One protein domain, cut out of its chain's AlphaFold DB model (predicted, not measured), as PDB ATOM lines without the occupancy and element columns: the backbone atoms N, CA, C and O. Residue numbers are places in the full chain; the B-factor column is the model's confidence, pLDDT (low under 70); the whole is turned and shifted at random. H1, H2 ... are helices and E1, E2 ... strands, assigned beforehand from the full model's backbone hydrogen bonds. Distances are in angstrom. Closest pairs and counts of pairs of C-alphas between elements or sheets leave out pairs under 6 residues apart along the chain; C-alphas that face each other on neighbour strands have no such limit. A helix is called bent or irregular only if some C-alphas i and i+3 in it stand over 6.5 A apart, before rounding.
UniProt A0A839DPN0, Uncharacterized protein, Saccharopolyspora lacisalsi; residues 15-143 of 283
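Overview. This is residues 15 to 143 of the 283 residues of an uncharacterized protein of Saccharopolyspora lacisalsi (UniProt A0A839DPN0). Look first for a strongly twisted, curled sheet of four antiparallel strands, E1, E2, E4 and E3 in that order across it, with helices H2 and H3 packed on it. The long helix H1 is set off from this body, joined to it by a long link, with residues 15 to 21 and 30 to 42 sticking out. You have 129 printed residues, with three named helices and four named strands in the order H1, E1, E2, H2, H3, E3, E4, of the mixed class. The whole is compact, with a radius of gyration of the C-alphas of 15.8 A and spans of 44 by 36 by 23 A.

Along the chain. In the sheet, find E2 at residues 64 to 75, 31.6 A long, from C-alpha 64 at (138.618, 106.473, 107.957); it bends by 62 degrees at residue 68. E4, residues 131 to 141, runs 28.0 A to C-alpha 141 at (134.079, 107.353, 100.052) and bends by 65 degrees at residue 138. E1 is residues 51 to 57, 19.1 A, and E3 is residues 124 to 126, 6.5 A. H2 is residues 85 to 101, 24.0 A. H3 is residues 106 to 120, 20.1 A, and is irregular: C-alphas 107 and 110 are 8.3 A apart. Find C-alpha 15 at (135.409, 91.686, 85.031); from there H1 runs 31.7 A to residue 36.

Arrangement. Between the inner strands E2 and E4, find N 70 and O 136 at 2.9 A. E1 and E2 form a hairpin, with N 54 and O 67 at 2.8 A. E3 and E4 form another, with N 126 and O 131 at 2.8 A. H2 is on one face of the sheet, making two layers, a helix layer and a strand layer; its closest C-alphas to E4 are those of Ala 89 and Ala 133, 5.1 A. H3 is on the sheet at a height of 8.6 A, over E2 and E4, and runs along the strands; the C-alphas of Phe 120 and Ala 135 are its closest to E4, 4.9 A. H2 and H3 touch at a steep tilt of 46 degrees, opposite ways, the closest C-alphas being those of Ala 101 and Leu 112, 6.6 A. E2, H2, H3 and E3 form a split strand-helix-strand unit, two strands of one sheet that are not neighbours, with helices between them along the chain and E4 between them in the sheet, and its crossover is left-handed. H1 touches no helix and is not on the sheet. Every O i to N i+4 pair is within hydrogen-bond range in H1 and H2, and 9 of 11 in H3.

Size, cuts and confidence. The farthest C-alphas, those of Gly 40 and Pro 62, are 47.3 A apart. The printed part has no cut. The link from H1 to E1, residues 37 to 50, is long. The mean pLDDT of the printed part is 84.0; look for values under 70 at residues 21 to 50 and residue 78.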
ATOM      1  N   GLU A  15     136.605  90.844  85.188       78.88
ATOM      2  CA  GLU A  15     135.409  91.686  85.031       78.88
ATOM      3  C   GLU A  15     134.151  90.841  84.758       78.88
ATOM      4  O   GLU A  15     133.127  91.016  85.421       78.88
ATOM      5  N   GLU A  16     134.235  89.843  83.871       82.81
ATOM      6  CA  GLU A  16     133.117  88.937  83.582       82.81
ATOM      7  C   GLU A  16     132.730  88.087  84.805       82.81
ATOM      8  O   GLU A  16     131.547  87.884  85.098       82.81
ATOM      9  N   ARG A  17     133.717  87.617  85.576       80.19
ATOM     10  CA  ARG A  17     133.475  86.862  86.812       80.19
ATOM     11  C   ARG A  17     132.843  87.732  87.903       80.19
ATOM     12  O   ARG A  17     131.983  87.230  88.633       80.19
ATOM     13  N   HIS A  18     133.233  89.004  88.006       72.31
ATOM     14  CA  HIS A  18     132.624  89.963  88.932       72.31
ATOM     15  C   HIS A  18     131.167  90.246  88.560       72.31
ATOM     16  O   HIS A  18     130.284  90.118  89.409       72.31
ATOM     17  N   LEU A  19     130.895  90.503  87.277       71.69
ATOM     18  CA  LEU A  19     129.537  90.699  86.768       71.69
ATOM     19  C   LEU A  19     128.662  89.466  87.031       71.69
ATOM     20  O   LEU A  19     127.584  89.587  87.606       71.69
ATOM     21  N   ARG A  20     129.137  88.250  86.734       74.00
ATOM     22  CA  ARG A  20     128.367  87.021  87.018       74.00
ATOM     23  C   ARG A  20     128.070  86.832  88.509       74.00
ATOM     24  O   ARG A  20     126.988  86.358  88.853       74.00
ATOM     25  N   ARG A  21     128.994  87.203  89.405       68.94
ATOM     26  CA  ARG A  21     128.752  87.171  90.859       68.94
ATOM     27  C   ARG A  21     127.700  88.192  91.285       68.94
ATOM     28  O   ARG A  21     126.795  87.817  92.027       68.94
ATOM     29  N   GLN A  22     127.771  89.424  90.786       68.88
ATOM     30  CA  GLN A  22     126.778  90.463  91.083       68.88
ATOM     31  C   GLN A  22     125.371  90.056  90.616       68.88
ATOM     32  O   GLN A  22     124.412  90.158  91.381       68.88
ATOM     33  N   TRP A  23     125.255  89.483  89.415       64.81
ATOM     34  CA  TRP A  23     123.982  88.980  88.888       64.81
ATOM     35  C   TRP A  23     123.427  87.803  89.705       64.81
ATOM     36  O   TRP A  23     122.228  87.744  89.973       64.81
ATOM     37  N   ALA A  24     124.281  86.879  90.159       65.56
ATOM     38  CA  ALA A  24     123.853  85.754  90.994       65.56
ATOM     39  C   ALA A  24     123.368  86.194  92.390       65.56
ATOM     40  O   ALA A  24     122.437  85.595  92.936       65.56
ATOM     41  N   ILE A  25     123.971  87.242  92.962       59.53
ATOM     42  CA  ILE A  25     123.542  87.845  94.232       59.53
ATOM     43  C   ILE A  25     122.190  88.548  94.052       59.53
ATOM     44  O   ILE A  25     121.268  88.290  94.825       59.53
ATOM     45  N   GLN A  26     122.022  89.339  92.985       59.91
ATOM     46  CA  GLN A  26     120.736  89.967  92.657       59.91
ATOM     47  C   GLN A  26     119.619  88.938  92.425       59.91
ATOM     48  O   GLN A  26     118.521  89.105  92.954       59.91
ATOM     49  N   ALA A  27     119.893  87.847  91.703       62.56
ATOM     50  CA  ALA A  27     118.911  86.790  91.454       62.56
ATOM     51  C   ALA A  27     118.490  86.062  92.746       62.56
ATOM     52  O   ALA A  27     117.300  85.852  92.981       62.56
ATOM     53  N   ARG A  28     119.446  85.735  93.632       59.00
ATOM     54  CA  ARG A  28     119.145  85.127  94.942       59.00
ATOM     55  C   ARG A  28     118.348  86.056  95.854       59.00
ATOM     56  O   ARG A  28     117.447  85.582  96.545       59.00
ATOM     57  N   ASN A  29     118.649  87.351  95.840       52.06
ATOM     58  CA  ASN A  29     117.911  88.340  96.621       52.06
ATOM     59  C   ASN A  29     116.485  88.528  96.075       52.06
ATOM     60  O   ASN A  29     115.539  88.579  96.857       52.06
ATOM     61  N   GLY A  30     116.304  88.518  94.749       49.91
ATOM     62  CA  GLY A  30     114.985  88.572  94.112       49.91
ATOM     63  C   GLY A  30     114.082  87.384  94.471       49.91
ATOM     64  O   GLY A  30     112.905  87.576  94.781       49.91
ATOM     65  N   ASP A  31     114.626  86.166  94.500       56.72
ATOM     66  CA  ASP A  31     113.866  84.962  94.867       56.72
ATOM     67  C   ASP A  31     113.570  84.868  96.371       56.72
ATOM     68  O   ASP A  31     112.493  84.407  96.762       56.72
ATOM     69  N   ALA A  32     114.489  85.328  97.226       54.69
ATOM     70  CA  ALA A  32     114.265  85.408  98.669       54.69
ATOM     71  C   ALA A  32     113.142  86.403  99.005       54.69
ATOM     72  O   ALA A  32     112.233  86.066  99.765       54.69
ATOM     73  N   LEU A  33     113.140  87.573  98.358       50.12
ATOM     74  CA  LEU A  33     112.093  88.587  98.510       50.12
ATOM     75  C   LEU A  33     110.727  88.088  98.002       50.12
ATOM     76  O   LEU A  33     109.704  88.338  98.645       50.12
ATOM     77  N   ARG A  34     110.683  87.312  96.906       54.22
ATOM     78  CA  ARG A  34     109.429  86.706  96.406       54.22
ATOM     79  C   ARG A  34     108.857  85.644  97.341       54.22
ATOM     80  O   ARG A  34     107.647  85.621  97.543       54.22
ATOM     81  N   ARG A  35     109.695  84.787  97.936       54.72
ATOM     82  CA  ARG A  35     109.227  83.787  98.920       54.72
ATOM     83  C   ARG A  35     108.768  84.436 100.224       54.72
ATOM     84  O   ARG A  35     107.800  83.975 100.818       54.72
ATOM     85  N   GLN A  36     109.410  85.526 100.636       51.84
ATOM     86  CA  GLN A  36     109.018  86.283 101.825       51.84
ATOM     87  C   GLN A  36     107.689  87.035 101.627       51.84
ATOM     88  O   GLN A  36     106.928  87.191 102.572       51.84
ATOM     89  N   SER A  37     107.356  87.400 100.383       48.94
ATOM     90  CA  SER A  37     106.078  88.031 100.018       48.94
ATOM     91  C   SER A  37     104.871  87.075 100.067       48.94
ATOM     92  O   SER A  37     103.734  87.535 100.049       48.94
ATOM     93  N   GLN A  38     105.084  85.753 100.120       52.56
ATOM     94  CA  GLN A  38     104.006  84.751 100.175       52.56
ATOM     95  C   GLN A  38     103.604  84.351 101.609       52.56
ATOM     96  O   GLN A  38     102.605  83.655 101.786       52.56
ATOM     97  N   LEU A  39     104.334  84.799 102.638       47.06
ATOM     98  CA  LEU A  39     104.106  84.432 104.039       47.06
ATOM     99  C   LEU A  39     103.606  85.632 104.860       47.06
ATOM    100  O   LEU A  39     104.368  86.255 105.590       47.06
ATOM    101  N   GLY A  40     102.302  85.915 104.783       46.97
ATOM    102  CA  GLY A  40     101.612  86.800 105.730       46.97
ATOM    103  C   GLY A  40     101.888  88.298 105.556       46.97
ATOM    104  O   GLY A  40     102.781  88.711 104.826       46.97
ATOM    105  N   ALA A  41     101.046  89.119 106.194       46.25
ATOM    106  CA  ALA A  41     101.020  90.570 106.040       46.25
ATOM    107  C   ALA A  41     102.420  91.176 106.204       46.25
ATOM    108  O   ALA A  41     103.004  91.143 107.287       46.25
ATOM    109  N   VAL A  42     102.946  91.714 105.106       49.38
ATOM    110  CA  VAL A  42     104.233  92.396 105.071       49.38
ATOM    111  C   VAL A  42     104.163  93.554 106.078       49.38
ATOM    112  O   VAL A  42     103.326  94.443 105.889       49.38
ATOM    113  N   PRO A  43     104.956  93.545 107.170       54.78
ATOM    114  CA  PRO A  43     104.959  94.653 108.117       54.78
ATOM    115  C   PRO A  43     105.285  95.928 107.347       54.78
ATOM    116  O   PRO A  43     106.121  95.892 106.445       54.78
ATOM    117  N   ALA A  44     104.590  97.023 107.661       51.84
ATOM    118  CA  ALA A  44     104.755  98.303 106.987       51.84
ATOM    119  C   ALA A  44     106.247  98.661 106.915       51.84
ATOM    120  O   ALA A  44     106.852  99.050 107.916       51.84
ATOM    121  N   TRP A  45     106.852  98.462 105.743       56.72
ATOM    122  CA  TRP A  45     108.237  98.826 105.507       56.72
ATOM    123  C   TRP A  45     108.305 100.339 105.614       56.72
ATOM    124  O   TRP A  45     107.712 101.051 104.803       56.72
ATOM    125  N   HIS A  46     109.023 100.846 106.609       55.19
ATOM    126  CA  HIS A  46     109.471 102.222 106.522       55.19
ATOM    127  C   HIS A  46     110.460 102.294 105.361       55.19
ATOM    128  O   HIS A  46     111.540 101.701 105.413       55.19
ATOM    129  N   HIS A  47     110.037 102.960 104.282       52.88
ATOM    130  CA  HIS A  47     110.905 103.267 103.158       52.88
ATOM    131  C   HIS A  47     112.120 104.051 103.675       52.88
ATOM    132  O   HIS A  47     111.949 104.952 104.501       52.88
ATOM    133  N   PRO A  48     113.336 103.692 103.246       56.53
ATOM    134  CA  PRO A  48     114.538 104.348 103.726       56.53
ATOM    135  C   PRO A  48     114.624 105.795 103.217       56.53
ATOM    136  O   PRO A  48     114.863 106.024 102.039       56.53
ATOM    137  N   GLU A  49     114.500 106.758 104.124       53.88
ATOM    138  CA  GLU A  49     115.066 108.113 104.042       53.88
ATOM    139  C   GLU A  49     115.514 108.495 105.467       53.88
ATOM    140  O   GLU A  49     114.801 108.122 106.405       53.88
ATOM    141  N   PRO A  50     116.638 109.208 105.704       58.62
ATOM    142  CA  PRO A  50     117.607 109.841 104.797       58.62
ATOM    143  C   PRO A  50     118.853 108.963 104.526       58.62
ATOM    144  O   PRO A  50     118.996 107.868 105.064       58.62
ATOM    145  N   ASN A  51     119.762 109.448 103.667       81.44
ATOM    146  CA  ASN A  51     121.129 108.925 103.523       81.44
ATOM    147  C   ASN A  51     121.899 109.156 104.831       81.44
ATOM    148  O   ASN A  51     122.379 110.262 105.083       81.44
ATOM    149  N   ASP A  52     122.014 108.125 105.660       91.81
ATOM    150  CA  ASP A  52     122.869 108.159 106.836       91.81
ATOM    151  C   ASP A  52     124.332 108.114 106.401       91.81
ATOM    152  O   ASP A  52     124.745 107.213 105.671       91.81
ATOM    153  N   THR A  53     125.134 109.054 106.892       95.94
ATOM    154  CA  THR A  53     126.592 108.979 106.763       95.94
ATOM    155  C   THR A  53     127.181 108.374 108.033       95.94
ATOM    156  O   THR A  53     126.893 108.822 109.151       95.94
ATOM    157  N   LEU A  54     128.003 107.344 107.858       96.56
ATOM    158  CA  LEU A  54     128.757 106.658 108.898       96.56
ATOM    159  C   LEU A  54     130.247 106.856 108.635       96.56
ATOM    160  O   LEU A  54     130.727 106.529 107.554       96.56
ATOM    161  N   ARG A  55     130.981 107.341 109.635       97.50
ATOM    162  CA  ARG A  55     132.441 107.419 109.574       97.50
ATOM    163  C   ARG A  55     133.033 106.176 110.224       97.50
ATOM    164  O   ARG A  55     132.802 105.954 111.410       97.50
ATOM    165  N   LEU A  56     133.753 105.367 109.454       97.31
ATOM    166  CA  LEU A  56     134.265 104.063 109.884       97.31
ATOM    167  C   LEU A  56     135.790 104.057 109.861       97.31
ATOM    168  O   LEU A  56     136.390 104.478 108.877       97.31
ATOM    169  N   VAL A  57     136.424 103.555 110.917       97.44
ATOM    170  CA  VAL A  57     137.889 103.426 110.973       97.44
ATOM    171  C   VAL A  57     138.343 102.310 110.027       97.44
ATOM    172  O   VAL A  57     137.741 101.236 109.985       97.44
ATOM    173  N   SER A  58     139.381 102.587 109.241       97.38
ATOM    174  CA  SER A  58     140.002 101.620 108.331       97.38
ATOM    175  C   SER A  58     141.053 100.764 109.046       97.38
ATOM    176  O   SER A  58     141.402 101.018 110.196       97.38
ATOM    177  N   ALA A  59     141.605  99.762 108.360       97.25
ATOM    178  CA  ALA A  59     142.766  99.013 108.850       97.25
ATOM    179  C   ALA A  59     144.042  99.877 108.961       97.25
ATOM    180  O   ALA A  59     144.995  99.491 109.638       97.25
ATOM    181  N   ASP A  60     144.072 101.027 108.285       92.75
ATOM    182  CA  ASP A  60     145.174 101.981 108.298       92.75
ATOM    183  C   ASP A  60     144.936 103.042 109.379       92.75
ATOM    184  O   ASP A  60     144.571 104.164 109.056       92.75
ATOM    185  N   ASP A  61     145.101 102.714 110.660       87.62
ATOM    186  CA  ASP A  61     144.945 103.690 111.755       87.62
ATOM    187  C   ASP A  61     145.879 104.910 111.543       87.62
ATOM    188  O   ASP A  61     147.076 104.703 111.298       87.62
ATOM    189  N   PRO A  62     145.392 106.176 111.586       93.31
ATOM    190  CA  PRO A  62     144.065 106.671 112.007       93.31
ATOM    191  C   PRO A  62     143.085 107.049 110.873       93.31
ATOM    192  O   PRO A  62     142.241 107.935 111.030       93.31
ATOM    193  N   LEU A  63     143.197 106.431 109.702       97.06
ATOM    194  CA  LEU A  63     142.411 106.766 108.516       97.06
ATOM    195  C   LEU A  63     140.998 106.166 108.560       97.06
ATOM    196  O   LEU A  63     140.771 105.095 109.128       97.06
ATOM    197  N   SER A  64     140.039 106.837 107.917       97.69
ATOM    198  CA  SER A  64     138.618 106.473 107.957       97.69
ATOM    199  C   SER A  64     137.938 106.527 106.588       97.69
ATOM    200  O   SER A  64     138.322 107.329 105.741       97.69
ATOM    201  N   PHE A  65     136.883 105.732 106.424       98.00
ATOM    202  CA  PHE A  65     135.925 105.802 105.322       98.00
ATOM    203  C   PHE A  65     134.703 106.634 105.715       98.00
ATOM    204  O   PHE A  65     134.242 106.547 106.856       98.00
ATOM    205  N   ASP A  66     134.125 107.337 104.748       98.00
ATOM    206  CA  ASP A  66     132.798 107.936 104.837       98.00
ATOM    207  C   ASP A  66     131.814 107.069 104.046       98.00
ATOM    208  O   ASP A  66     131.857 106.980 102.819       98.00
ATOM    209  N   VAL A  67     130.930 106.372 104.755       97.56
ATOM    210  CA  VAL A  67     129.988 105.421 104.162       97.56
ATOM    211  C   VAL A  67     128.587 105.999 104.183       97.56
ATOM    212  O   VAL A  67     128.056 106.316 105.247       97.56
ATOM    213  N   ARG A  68     127.960 106.091 103.009       96.75
ATOM    214  CA  ARG A  68     126.555 106.481 102.861       96.75
ATOM    215  C   ARG A  68     125.682 105.238 102.820       96.75
ATOM    216  O   ARG A  68     125.890 104.359 101.981       96.75
ATOM    217  N   VAL A  69     124.708 105.164 103.721       95.75
ATOM    218  CA  VAL A  69     123.805 104.021 103.856       95.75
ATOM    219  C   VAL A  69     122.347 104.448 103.960       95.75
ATOM    220  O   VAL A  69     122.010 105.520 104.456       95.75
ATOM    221  N   HIS A  70     121.471 103.548 103.542       94.50
ATOM    222  CA  HIS A  70     120.038 103.623 103.782       94.50
ATOM    223  C   HIS A  70     119.661 102.617 104.859       94.50
ATOM    224  O   HIS A  70     119.702 101.415 104.603       94.50
ATOM    225  N   VAL A  71     119.313 103.085 106.057       94.19
ATOM    226  CA  VAL A  71     118.959 102.211 107.183       94.19
ATOM    227  C   VAL A  71     117.456 101.965 107.210       94.19
ATOM    228  O   VAL A  71     116.656 102.898 107.208       94.19
ATOM    229  N   GLY A  72     117.066 100.696 107.298       92.50
ATOM    230  CA  GLY A  72     115.681 100.304 107.542       92.50
ATOM    231  C   GLY A  72     115.570  99.411 108.771       92.50
ATOM    232  O   GLY A  72     116.519  98.720 109.152       92.50
ATOM    233  N   CYS A  73     114.410  99.447 109.420       92.88
ATOM    234  CA  CYS A  73     114.175  98.670 110.627       92.88
ATOM    235  C   CYS A  73     112.708  98.295 110.818       92.88
ATOM    236  O   CYS A  73     111.806  98.957 110.305       92.88
ATOM    237  N   TYR A  74     112.482  97.226 111.577       89.88
ATOM    238  CA  TYR A  74     111.164  96.802 112.037       89.88
ATOM    239  C   TYR A  74     111.275  96.097 113.395       89.88
ATOM    240  O   TYR A  74     112.363  95.735 113.845       89.88
ATOM    241  N   ARG A  75     110.144  95.900 114.075       88.81
ATOM    242  CA  ARG A  75     110.066  95.152 115.340       88.81
ATOM    243  C   ARG A  75     109.588  93.726 115.094       88.81
ATOM    244  O   ARG A  75     108.592  93.532 114.406       88.81
ATOM    245  N   THR A  76     110.236  92.743 115.718       80.38
ATOM    246  CA  THR A  76     109.891  91.317 115.549       80.38
ATOM    247  C   THR A  76     108.481  90.979 116.057       80.38
ATOM    248  O   THR A  76     107.808  90.129 115.488       80.38
ATOM    249  N   ASN A  77     107.995  91.682 117.089       81.75
ATOM    250  CA  ASN A  77     106.758  91.326 117.802       81.75
ATOM    251  C   ASN A  77     105.514  92.121 117.359       81.75
ATOM    252  O   ASN A  77     104.559  92.224 118.122       81.75
ATOM    253  N   GLY A  78     105.525  92.750 116.177       68.38
ATOM    254  CA  GLY A  78     104.351  93.451 115.621       68.38
ATOM    255  C   GLY A  78     103.868  94.685 116.403       68.38
ATOM    256  O   GLY A  78     102.863  95.288 116.038       68.38
ATOM    257  N   GLY A  79     104.568  95.080 117.471       73.31
ATOM    258  CA  GLY A  79     104.275  96.294 118.229       73.31
ATOM    259  C   GLY A  79     104.685  97.557 117.473       73.31
ATOM    260  O   GLY A  79     105.635  97.536 116.688       73.31
ATOM    261  N   GLN A  80     104.000  98.669 117.758       75.12
ATOM    262  CA  GLN A  80     104.297  99.974 117.168       75.12
ATOM    263  C   GLN A  80     105.788 100.316 117.328       75.12
ATOM    264  O   GLN A  80     106.392 100.107 118.393       75.12
ATOM    265  N   LEU A  81     106.390 100.788 116.236       74.88
ATOM    266  CA  LEU A  81     107.785 101.193 116.206       74.88
ATOM    267  C   LEU A  81     107.930 102.453 117.070       74.88
ATOM    268  O   LEU A  81     107.308 103.475 116.789       74.88
ATOM    269  N   ALA A  82     108.700 102.371 118.156       76.25
ATOM    270  CA  ALA A  82     108.989 103.549 118.967       76.25
ATOM    271  C   ALA A  82     109.789 104.561 118.130       76.25
ATOM    272  O   ALA A  82     110.591 104.161 117.285       76.25
ATOM    273  N   SER A  83     109.645 105.859 118.408       80.06
ATOM    274  CA  SER A  83     110.418 106.919 117.737       80.06
ATOM    275  C   SER A  83     111.941 106.716 117.829       80.06
ATOM    276  O   SER A  83     112.681 107.164 116.960       80.06
ATOM    277  N   ALA A  84     112.413 105.979 118.840       86.75
ATOM    278  CA  ALA A  84     113.820 105.628 119.040       86.75
ATOM    279  C   ALA A  84     114.331 104.447 118.182       86.75
ATOM    280  O   ALA A  84     115.526 104.154 118.208       86.75
ATOM    281  N   ALA A  85     113.473 103.756 117.423       90.38
ATOM    282  CA  ALA A  85     113.867 102.548 116.693       90.38
ATOM    283  C   ALA A  85     114.898 102.813 115.588       90.38
ATOM    284  O   ALA A  85     115.820 102.019 115.414       90.38
ATOM    285  N   HIS A  86     114.783 103.939 114.880       91.38
ATOM    286  CA  HIS A  86     115.727 104.287 113.820       91.38
ATOM    287  C   HIS A  86     117.139 104.602 114.367       91.38
ATOM    288  O   HIS A  86     118.087 103.977 113.895       91.38
ATOM    289  N   PRO A  87     117.324 105.442 115.410       93.56
ATOM    290  CA  PRO A  87     118.625 105.597 116.071       93.56
ATOM    291  C   PRO A  87     119.246 104.279 116.559       93.56
ATOM    292  O   PRO A  87     120.444 104.066 116.377       93.56
ATOM    293  N   ILE A  88     118.439 103.375 117.130       94.75
ATOM    294  CA  ILE A  88     118.887 102.039 117.562       94.75
ATOM    295  C   ILE A  88     119.374 101.214 116.364       94.75
ATOM    296  O   ILE A  88     120.450 100.614 116.410       94.75
ATOM    297  N   ALA A  89     118.602 101.198 115.276       94.69
ATOM    298  CA  ALA A  89     118.963 100.498 114.052       94.69
ATOM    299  C   ALA A  89     120.250 101.057 113.433       94.69
ATOM    300  O   ALA A  89     121.149 100.285 113.097       94.69
ATOM    301  N   ARG A  90     120.368 102.387 113.343       95.50
ATOM    302  CA  ARG A  90     121.548 103.093 112.829       95.50
ATOM    303  C   ARG A  90     122.801 102.743 113.625       95.50
ATOM    304  O   ARG A  90     123.825 102.413 113.037       95.50
ATOM    305  N   GLU A  91     122.711 102.742 114.950       96.50
ATOM    306  CA  GLU A  91     123.813 102.347 115.833       96.50
ATOM    307  C   GLU A  91     124.202 100.869 115.653       96.50
ATOM    308  O   GLU A  91     125.385 100.539 115.551       96.50
ATOM    309  N   GLY A  92     123.219  99.971 115.552       96.75
ATOM    310  CA  GLY A  92     123.466  98.553 115.290       96.75
ATOM    311  C   GLY A  92     124.082  98.280 113.911       96.75
ATOM    312  O   GLY A  92     124.878  97.351 113.760       96.75
ATOM    313  N   ILE A  93     123.740  99.079 112.897       97.19
ATOM    314  CA  ILE A  93     124.386  99.048 111.577       97.19
ATOM    315  C   ILE A  93     125.812  99.589 111.672       97.19
ATOM    316  O   ILE A  93     126.726  98.915 111.205       97.19
ATOM    317  N   ARG A  94     126.025 100.731 112.341       97.62
ATOM    318  CA  ARG A  94     127.352 101.332 112.543       97.62
ATOM    319  C   ARG A  94     128.338 100.347 113.165       97.62
ATOM    320  O   ARG A  94     129.382 100.106 112.575       97.62
ATOM    321  N   ARG A  95     127.995  99.706 114.287       97.62
ATOM    322  CA  ARG A  95     128.890  98.740 114.960       97.62
ATOM    323  C   ARG A  95     129.278  97.562 114.066       97.62
ATOM    324  O   ARG A  95     130.428  97.130 114.064       97.62
ATOM    325  N   ARG A  96     128.321  97.038 113.291       97.25
ATOM    326  CA  ARG A  96     128.594  95.979 112.307       97.25
ATOM    327  C   ARG A  96     129.542  96.478 111.220       97.25
ATOM    328  O   ARG A  96     130.513  95.798 110.904       97.25
ATOM    329  N   ALA A  97     129.272  97.669 110.692       97.75
ATOM    330  CA  ALA A  97     130.083  98.306 109.667       97.75
ATOM    331  C   ALA A  97     131.527  98.526 110.141       97.75
ATOM    332  O   ALA A  97     132.454  98.220 109.404       97.75
ATOM    333  N   GLU A  98     131.722  98.987 111.379       97.75
ATOM    334  CA  GLU A  98     133.042  99.208 111.985       97.75
ATOM    335  C   GLU A  98     133.856  97.918 112.076       97.75
ATOM    336  O   GLU A  98     135.009  97.883 111.651       97.75
ATOM    337  N   SER A  99     133.244  96.830 112.557       97.19
ATOM    338  CA  SER A  99     133.918  95.529 112.631       97.19
ATOM    339  C   SER A  99     134.348  95.014 111.254       97.19
ATOM    340  O   SER A  99     135.370  94.335 111.148       97.19
ATOM    341  N   ILE A 100     133.573  95.311 110.210       98.00
ATOM    342  CA  ILE A 100     133.906  94.943 108.834       98.00
ATOM    343  C   ILE A 100     135.022  95.850 108.305       98.00
ATOM    344  O   ILE A 100     136.038  95.327 107.845       98.00
ATOM    345  N   ALA A 101     134.858  97.172 108.408       97.94
ATOM    346  CA  ALA A 101     135.751  98.193 107.860       97.94
ATOM    347  C   ALA A 101     137.170  98.139 108.438       97.94
ATOM    348  O   ALA A 101     138.130  98.315 107.690       97.94
ATOM    349  N   ALA A 102     137.321  97.772 109.714       97.62
ATOM    350  CA  ALA A 102     138.623  97.610 110.366       97.62
ATOM    351  C   ALA A 102     139.535  96.552 109.702       97.62
ATOM    352  O   ALA A 102     140.725  96.482 109.998       97.62
ATOM    353  N   ARG A 103     138.997  95.710 108.807       97.94
ATOM    354  CA  ARG A 103     139.750  94.685 108.061       97.94
ATOM    355  C   ARG A 103     140.243  95.162 106.689       97.94
ATOM    356  O   ARG A 103     140.977  94.428 106.028       97.94
ATOM    357  N   TYR A 104     139.832  96.349 106.244       98.00
ATOM    358  CA  TYR A 104     140.096  96.860 104.899       98.00
ATOM    359  C   TYR A 104     140.959  98.121 104.947       98.00
ATOM    360  O   TYR A 104     140.711  99.032 105.736       98.00
ATOM    361  N   THR A 105     141.969  98.176 104.079       97.69
ATOM    362  CA  THR A 105     142.771  99.382 103.831       97.69
ATOM    363  C   THR A 105     142.001 100.358 102.947       97.69
ATOM    364  O   THR A 105     141.097  99.945 102.213       97.69
ATOM    365  N   LEU A 106     142.370 101.645 102.957       97.38
ATOM    366  CA  LEU A 106     141.683 102.653 102.131       97.38
ATOM    367  C   LEU A 106     141.681 102.314 100.630       97.38
ATOM    368  O   LEU A 106     140.697 102.573  99.935       97.38
ATOM    369  N   ALA A 107     142.750 101.678 100.146       97.12
ATOM    370  CA  ALA A 107     142.882 101.223  98.761       97.12
ATOM    371  C   ALA A 107     141.831 100.170  98.353       97.12
ATOM    372  O   ALA A 107     141.599  99.951  97.168       97.12
ATOM    373  N   ARG A 108     141.173  99.509  99.315       97.31
ATOM    374  CA  ARG A 108     140.188  98.440  99.074       97.31
ATOM    375  C   ARG A 108     138.748  98.888  99.340       97.31
ATOM    376  O   ARG A 108     137.907  98.070  99.710       97.31
ATOM    377  N   ARG A 109     138.444 100.178  99.149       97.06
ATOM    378  CA  ARG A 109     137.100 100.749  99.376       97.06
ATOM    379  C   ARG A 109     135.983 100.068  98.576       97.06
ATOM    380  O   ARG A 109     134.882  99.904  99.094       97.06
ATOM    381  N   ASP A 110     136.265  99.638  97.345       96.81
ATOM    382  CA  ASP A 110     135.265  98.984  96.490       96.81
ATOM    383  C   ASP A 110     134.929  97.583  97.017       96.81
ATOM    384  O   ASP A 110     133.765  97.196  97.083       96.81
ATOM    385  N   GLU A 111     135.936  96.852  97.496       97.88
ATOM    386  CA  GLU A 111     135.727  95.556  98.141       97.88
ATOM    387  C   GLU A 111     135.001  95.697  99.485       97.88
ATOM    388  O   GLU A 111     134.158  94.865  99.823       97.88
ATOM    389  N   LEU A 112     135.295  96.761 100.243       98.12
ATOM    390  CA  LEU A 112     134.557  97.093 101.459       98.12
ATOM    391  C   LEU A 112     133.078  97.352 101.148       98.12
ATOM    392  O   LEU A 112     132.214  96.858 101.869       98.12
ATOM    393  N   ARG A 113     132.768  98.087 100.073       97.62
ATOM    394  CA  ARG A 113     131.385  98.335  99.643       97.62
ATOM    395  C   ARG A 113     130.641  97.028  99.363       97.62
ATOM    396  O   ARG A 113     129.534  96.855  99.866       97.62
ATOM    397  N   ASP A 114     131.246  96.119  98.601       97.06
ATOM    398  CA  ASP A 114     130.644  94.823  98.257       97.06
ATOM    399  C   ASP A 114     130.380  93.955  99.507       97.06
ATOM    400  O   ASP A 114     129.331  93.305  99.620       97.06
ATOM    401  N   GLU A 115     131.305  93.960 100.471       97.94
ATOM    402  CA  GLU A 115     131.169  93.234 101.741       97.94
ATOM    403  C   GLU A 115     130.074  93.847 102.629       97.94
ATOM    404  O   GLU A 115     129.223  93.124 103.154       97.94
ATOM    405  N   LEU A 116     130.049  95.180 102.765       97.50
ATOM    406  CA  LEU A 116     129.009  95.891 103.514       97.50
ATOM    407  C   LEU A 116     127.626  95.630 102.916       97.50
ATOM    408  O   LEU A 116     126.692  95.328 103.653       97.50
ATOM    409  N   GLU A 117     127.494  95.689 101.592       95.88
ATOM    410  CA  GLU A 117     126.235  95.402 100.905       95.88
ATOM    411  C   GLU A 117     125.759  93.968 101.176       95.88
ATOM    412  O   GLU A 117     124.595  93.739 101.515       95.88
ATOM    413  N   THR A 118     126.672  92.996 101.104       95.50
ATOM    414  CA  THR A 118     126.374  91.583 101.379       95.50
ATOM    415  C   THR A 118     125.907  91.367 102.821       95.50
ATOM    416  O   THR A 118     124.931  90.646 103.056       95.50
ATOM    417  N   GLU A 119     126.573  91.997 103.790       96.19
ATOM    418  CA  GLU A 119     126.232  91.882 105.211       96.19
ATOM    419  C   GLU A 119     124.958  92.650 105.585       96.19
ATOM    420  O   GLU A 119     124.204  92.208 106.460       96.19
ATOM    421  N   PHE A 120     124.671  93.774 104.925       95.25
ATOM    422  CA  PHE A 120     123.502  94.597 105.231       95.25
ATOM    423  C   PHE A 120     122.202  94.113 104.586       95.25
ATOM    424  O   PHE A 120     121.136  94.393 105.137       95.25
ATOM    425  N   CYS A 121     122.268  93.318 103.511       90.12
ATOM    426  CA  CYS A 121     121.096  92.735 102.844       90.12
ATOM    427  C   CYS A 121     120.209  91.872 103.765       90.12
ATOM    428  O   CYS A 121     119.053  91.605 103.439       90.12
ATOM    429  N   ARG A 122     120.737  91.378 104.892       90.69
ATOM    430  CA  ARG A 122     119.994  90.513 105.818       90.69
ATOM    431  C   ARG A 122     119.556  91.306 107.051       90.69
ATOM    432  O   ARG A 122     120.427  91.810 107.768       90.69
ATOM    433  N   PRO A 123     118.244  91.368 107.360       94.62
ATOM    434  CA  PRO A 123     117.811  91.882 108.649       94.62
ATOM    435  C   PRO A 123     118.458  91.068 109.769       94.62
ATOM    436  O   PRO A 123     118.459  89.835 109.740       94.62
ATOM    437  N   ARG A 124     119.041  91.773 110.738       95.94
ATOM    438  CA  ARG A 124     119.565  91.184 111.969       95.94
ATOM    439  C   ARG A 124     119.085  91.977 113.164       95.94
ATOM    440  O   ARG A 124     118.938  93.197 113.092       95.94
ATOM    441  N   GLU A 125     118.901  91.272 114.268       95.25
ATOM    442  CA  GLU A 125     118.513  91.891 115.520       95.25
ATOM    443  C   GLU A 125     119.651  92.760 116.052       95.25
ATOM    444  O   GLU A 125     120.809  92.336 116.090       95.25
ATOM    445  N   VAL A 126     119.317  93.976 116.472       95.56
ATOM    446  CA  VAL A 126     120.202  94.793 117.294       95.56
ATOM    447  C   VAL A 126     120.105  94.256 118.728       95.56
ATOM    448  O   VAL A 126     119.001  94.269 119.287       95.56
ATOM    449  N   PRO A 127     121.215  93.776 119.325       93.88
ATOM    450  CA  PRO A 127     121.193  93.077 120.609       93.88
ATOM    451  C   PRO A 127     120.404  93.821 121.688       93.88
ATOM    452  O   PRO A 127     120.548  95.033 121.823       93.88
ATOM    453  N   GLU A 128     119.580  93.086 122.441       90.94
ATOM    454  CA  GLU A 128     118.826  93.575 123.612       90.94
ATOM    455  C   GLU A 128     117.758  94.646 123.323       90.94
ATOM    456  O   GLU A 128     117.201  95.237 124.245       90.94
ATOM    457  N   THR A 129     117.415  94.888 122.054       91.38
ATOM    458  CA  THR A 129     116.433  95.930 121.692       91.38
ATOM    459  C   THR A 129     115.147  95.396 121.060       91.38
ATOM    460  O   THR A 129     114.142  96.112 121.007       91.38
ATOM    461  N   GLY A 130     115.155  94.158 120.549       90.88
ATOM    462  CA  GLY A 130     114.048  93.600 119.766       90.88
ATOM    463  C   GLY A 130     113.797  94.317 118.429       90.88
ATOM    464  O   GLY A 130     112.739  94.127 117.817       90.88
ATOM    465  N   VAL A 131     114.731  95.169 117.989       92.19
ATOM    466  CA  VAL A 131     114.706  95.865 116.697       92.19
ATOM    467  C   VAL A 131     115.514  95.053 115.690       92.19
ATOM    468  O   VAL A 131     116.692  94.785 115.900       92.19
ATOM    469  N   GLN A 132     114.893  94.688 114.574       94.69
ATOM    470  CA  GLN A 132     115.578  94.140 113.407       94.69
ATOM    471  C   GLN A 132     116.029  95.300 112.525       94.69
ATOM    472  O   GLN A 132     115.229  96.177 112.200       94.69
ATOM    473  N   ALA A 133     117.301  95.307 112.140       94.88
ATOM    474  CA  ALA A 133     117.903  96.355 111.331       94.88
ATOM    475  C   ALA A 133     118.628  95.772 110.118       94.88
ATOM    476  O   ALA A 133     119.384  94.796 110.222       94.88
ATOM    477  N   TRP A 134     118.449  96.432 108.983       95.19
ATOM    478  CA  TRP A 134     119.176  96.194 107.743       95.19
ATOM    479  C   TRP A 134     119.662  97.519 107.159       95.19
ATOM    480  O   TRP A 134     119.283  98.593 107.641       95.19
ATOM    481  N   ALA A 135     120.487  97.457 106.122       95.56
ATOM    482  CA  ALA A 135     120.825  98.647 105.361       95.56
ATOM    483  C   ALA A 135     121.114  98.328 103.891       95.56
ATOM    484  O   ALA A 135     121.256  97.173 103.502       95.56
ATOM    485  N   HIS A 136     121.210  99.375 103.086       94.69
ATOM    486  CA  HIS A 136     121.777  99.326 101.744       94.69
ATOM    487  C   HIS A 136     122.968 100.284 101.688       94.69
ATOM    488  O   HIS A 136     122.855 101.428 102.138       94.69
ATOM    489  N   CYS A 137     124.110  99.819 101.187       95.44
ATOM    490  CA  CYS A 137     125.316 100.623 101.053       95.44
ATOM    491  C   CYS A 137     125.288 101.387  99.723       95.44
ATOM    492  O   CYS A 137     125.473 100.829  98.641       95.44
ATOM    493  N   VAL A 138     125.082 102.700  99.812       95.19
ATOM    494  CA  VAL A 138     124.985 103.578  98.643       95.19
ATOM    495  C   VAL A 138     126.374 103.879  98.092       95.19
ATOM    496  O   VAL A 138     126.613 103.730  96.892       95.19
ATOM    497  N   ALA A 139     127.294 104.291  98.966       95.69
ATOM    498  CA  ALA A 139     128.659 104.646  98.601       95.69
ATOM    499  C   ALA A 139     129.626 104.439  99.772       95.69
ATOM    500  O   ALA A 139     129.249 104.597 100.934       95.69
ATOM    501  N   VAL A 140     130.878 104.135  99.438       97.88
ATOM    502  CA  VAL A 140     132.025 104.158 100.349       97.88
ATOM    503  C   VAL A 140     133.018 105.149  99.765       97.88
ATOM    504  O   VAL A 140     133.573 104.923  98.690       97.88
ATOM    505  N   GLU A 141     133.206 106.262 100.455       97.62
ATOM    506  CA  GLU A 141     134.079 107.353 100.052       97.62
ATOM    507  C   GLU A 141     135.265 107.446 101.017       97.62
ATOM    508  O   GLU A 141     135.210 107.020 102.171       97.62
ATOM    509  N   ALA A 142     136.379 107.951 100.509       97.50
ATOM    510  CA  ALA A 142     137.575 108.261 101.272       97.50
ATOM    511  C   ALA A 142     138.305 109.384 100.539       97.50
ATOM    512  O   ALA A 142     138.137 109.533  99.322       97.50
ATOM    513  N   ASP A 143     139.116 110.145 101.267       97.56
ATOM    514  CA  ASP A 143     139.935 111.198 100.676       97.56
ATOM    515  C   ASP A 143     140.827 110.606  99.563       97.56
ATOM    516  O   ASP A 143     141.608 109.684  99.834       97.56
TER     517      ASP A 143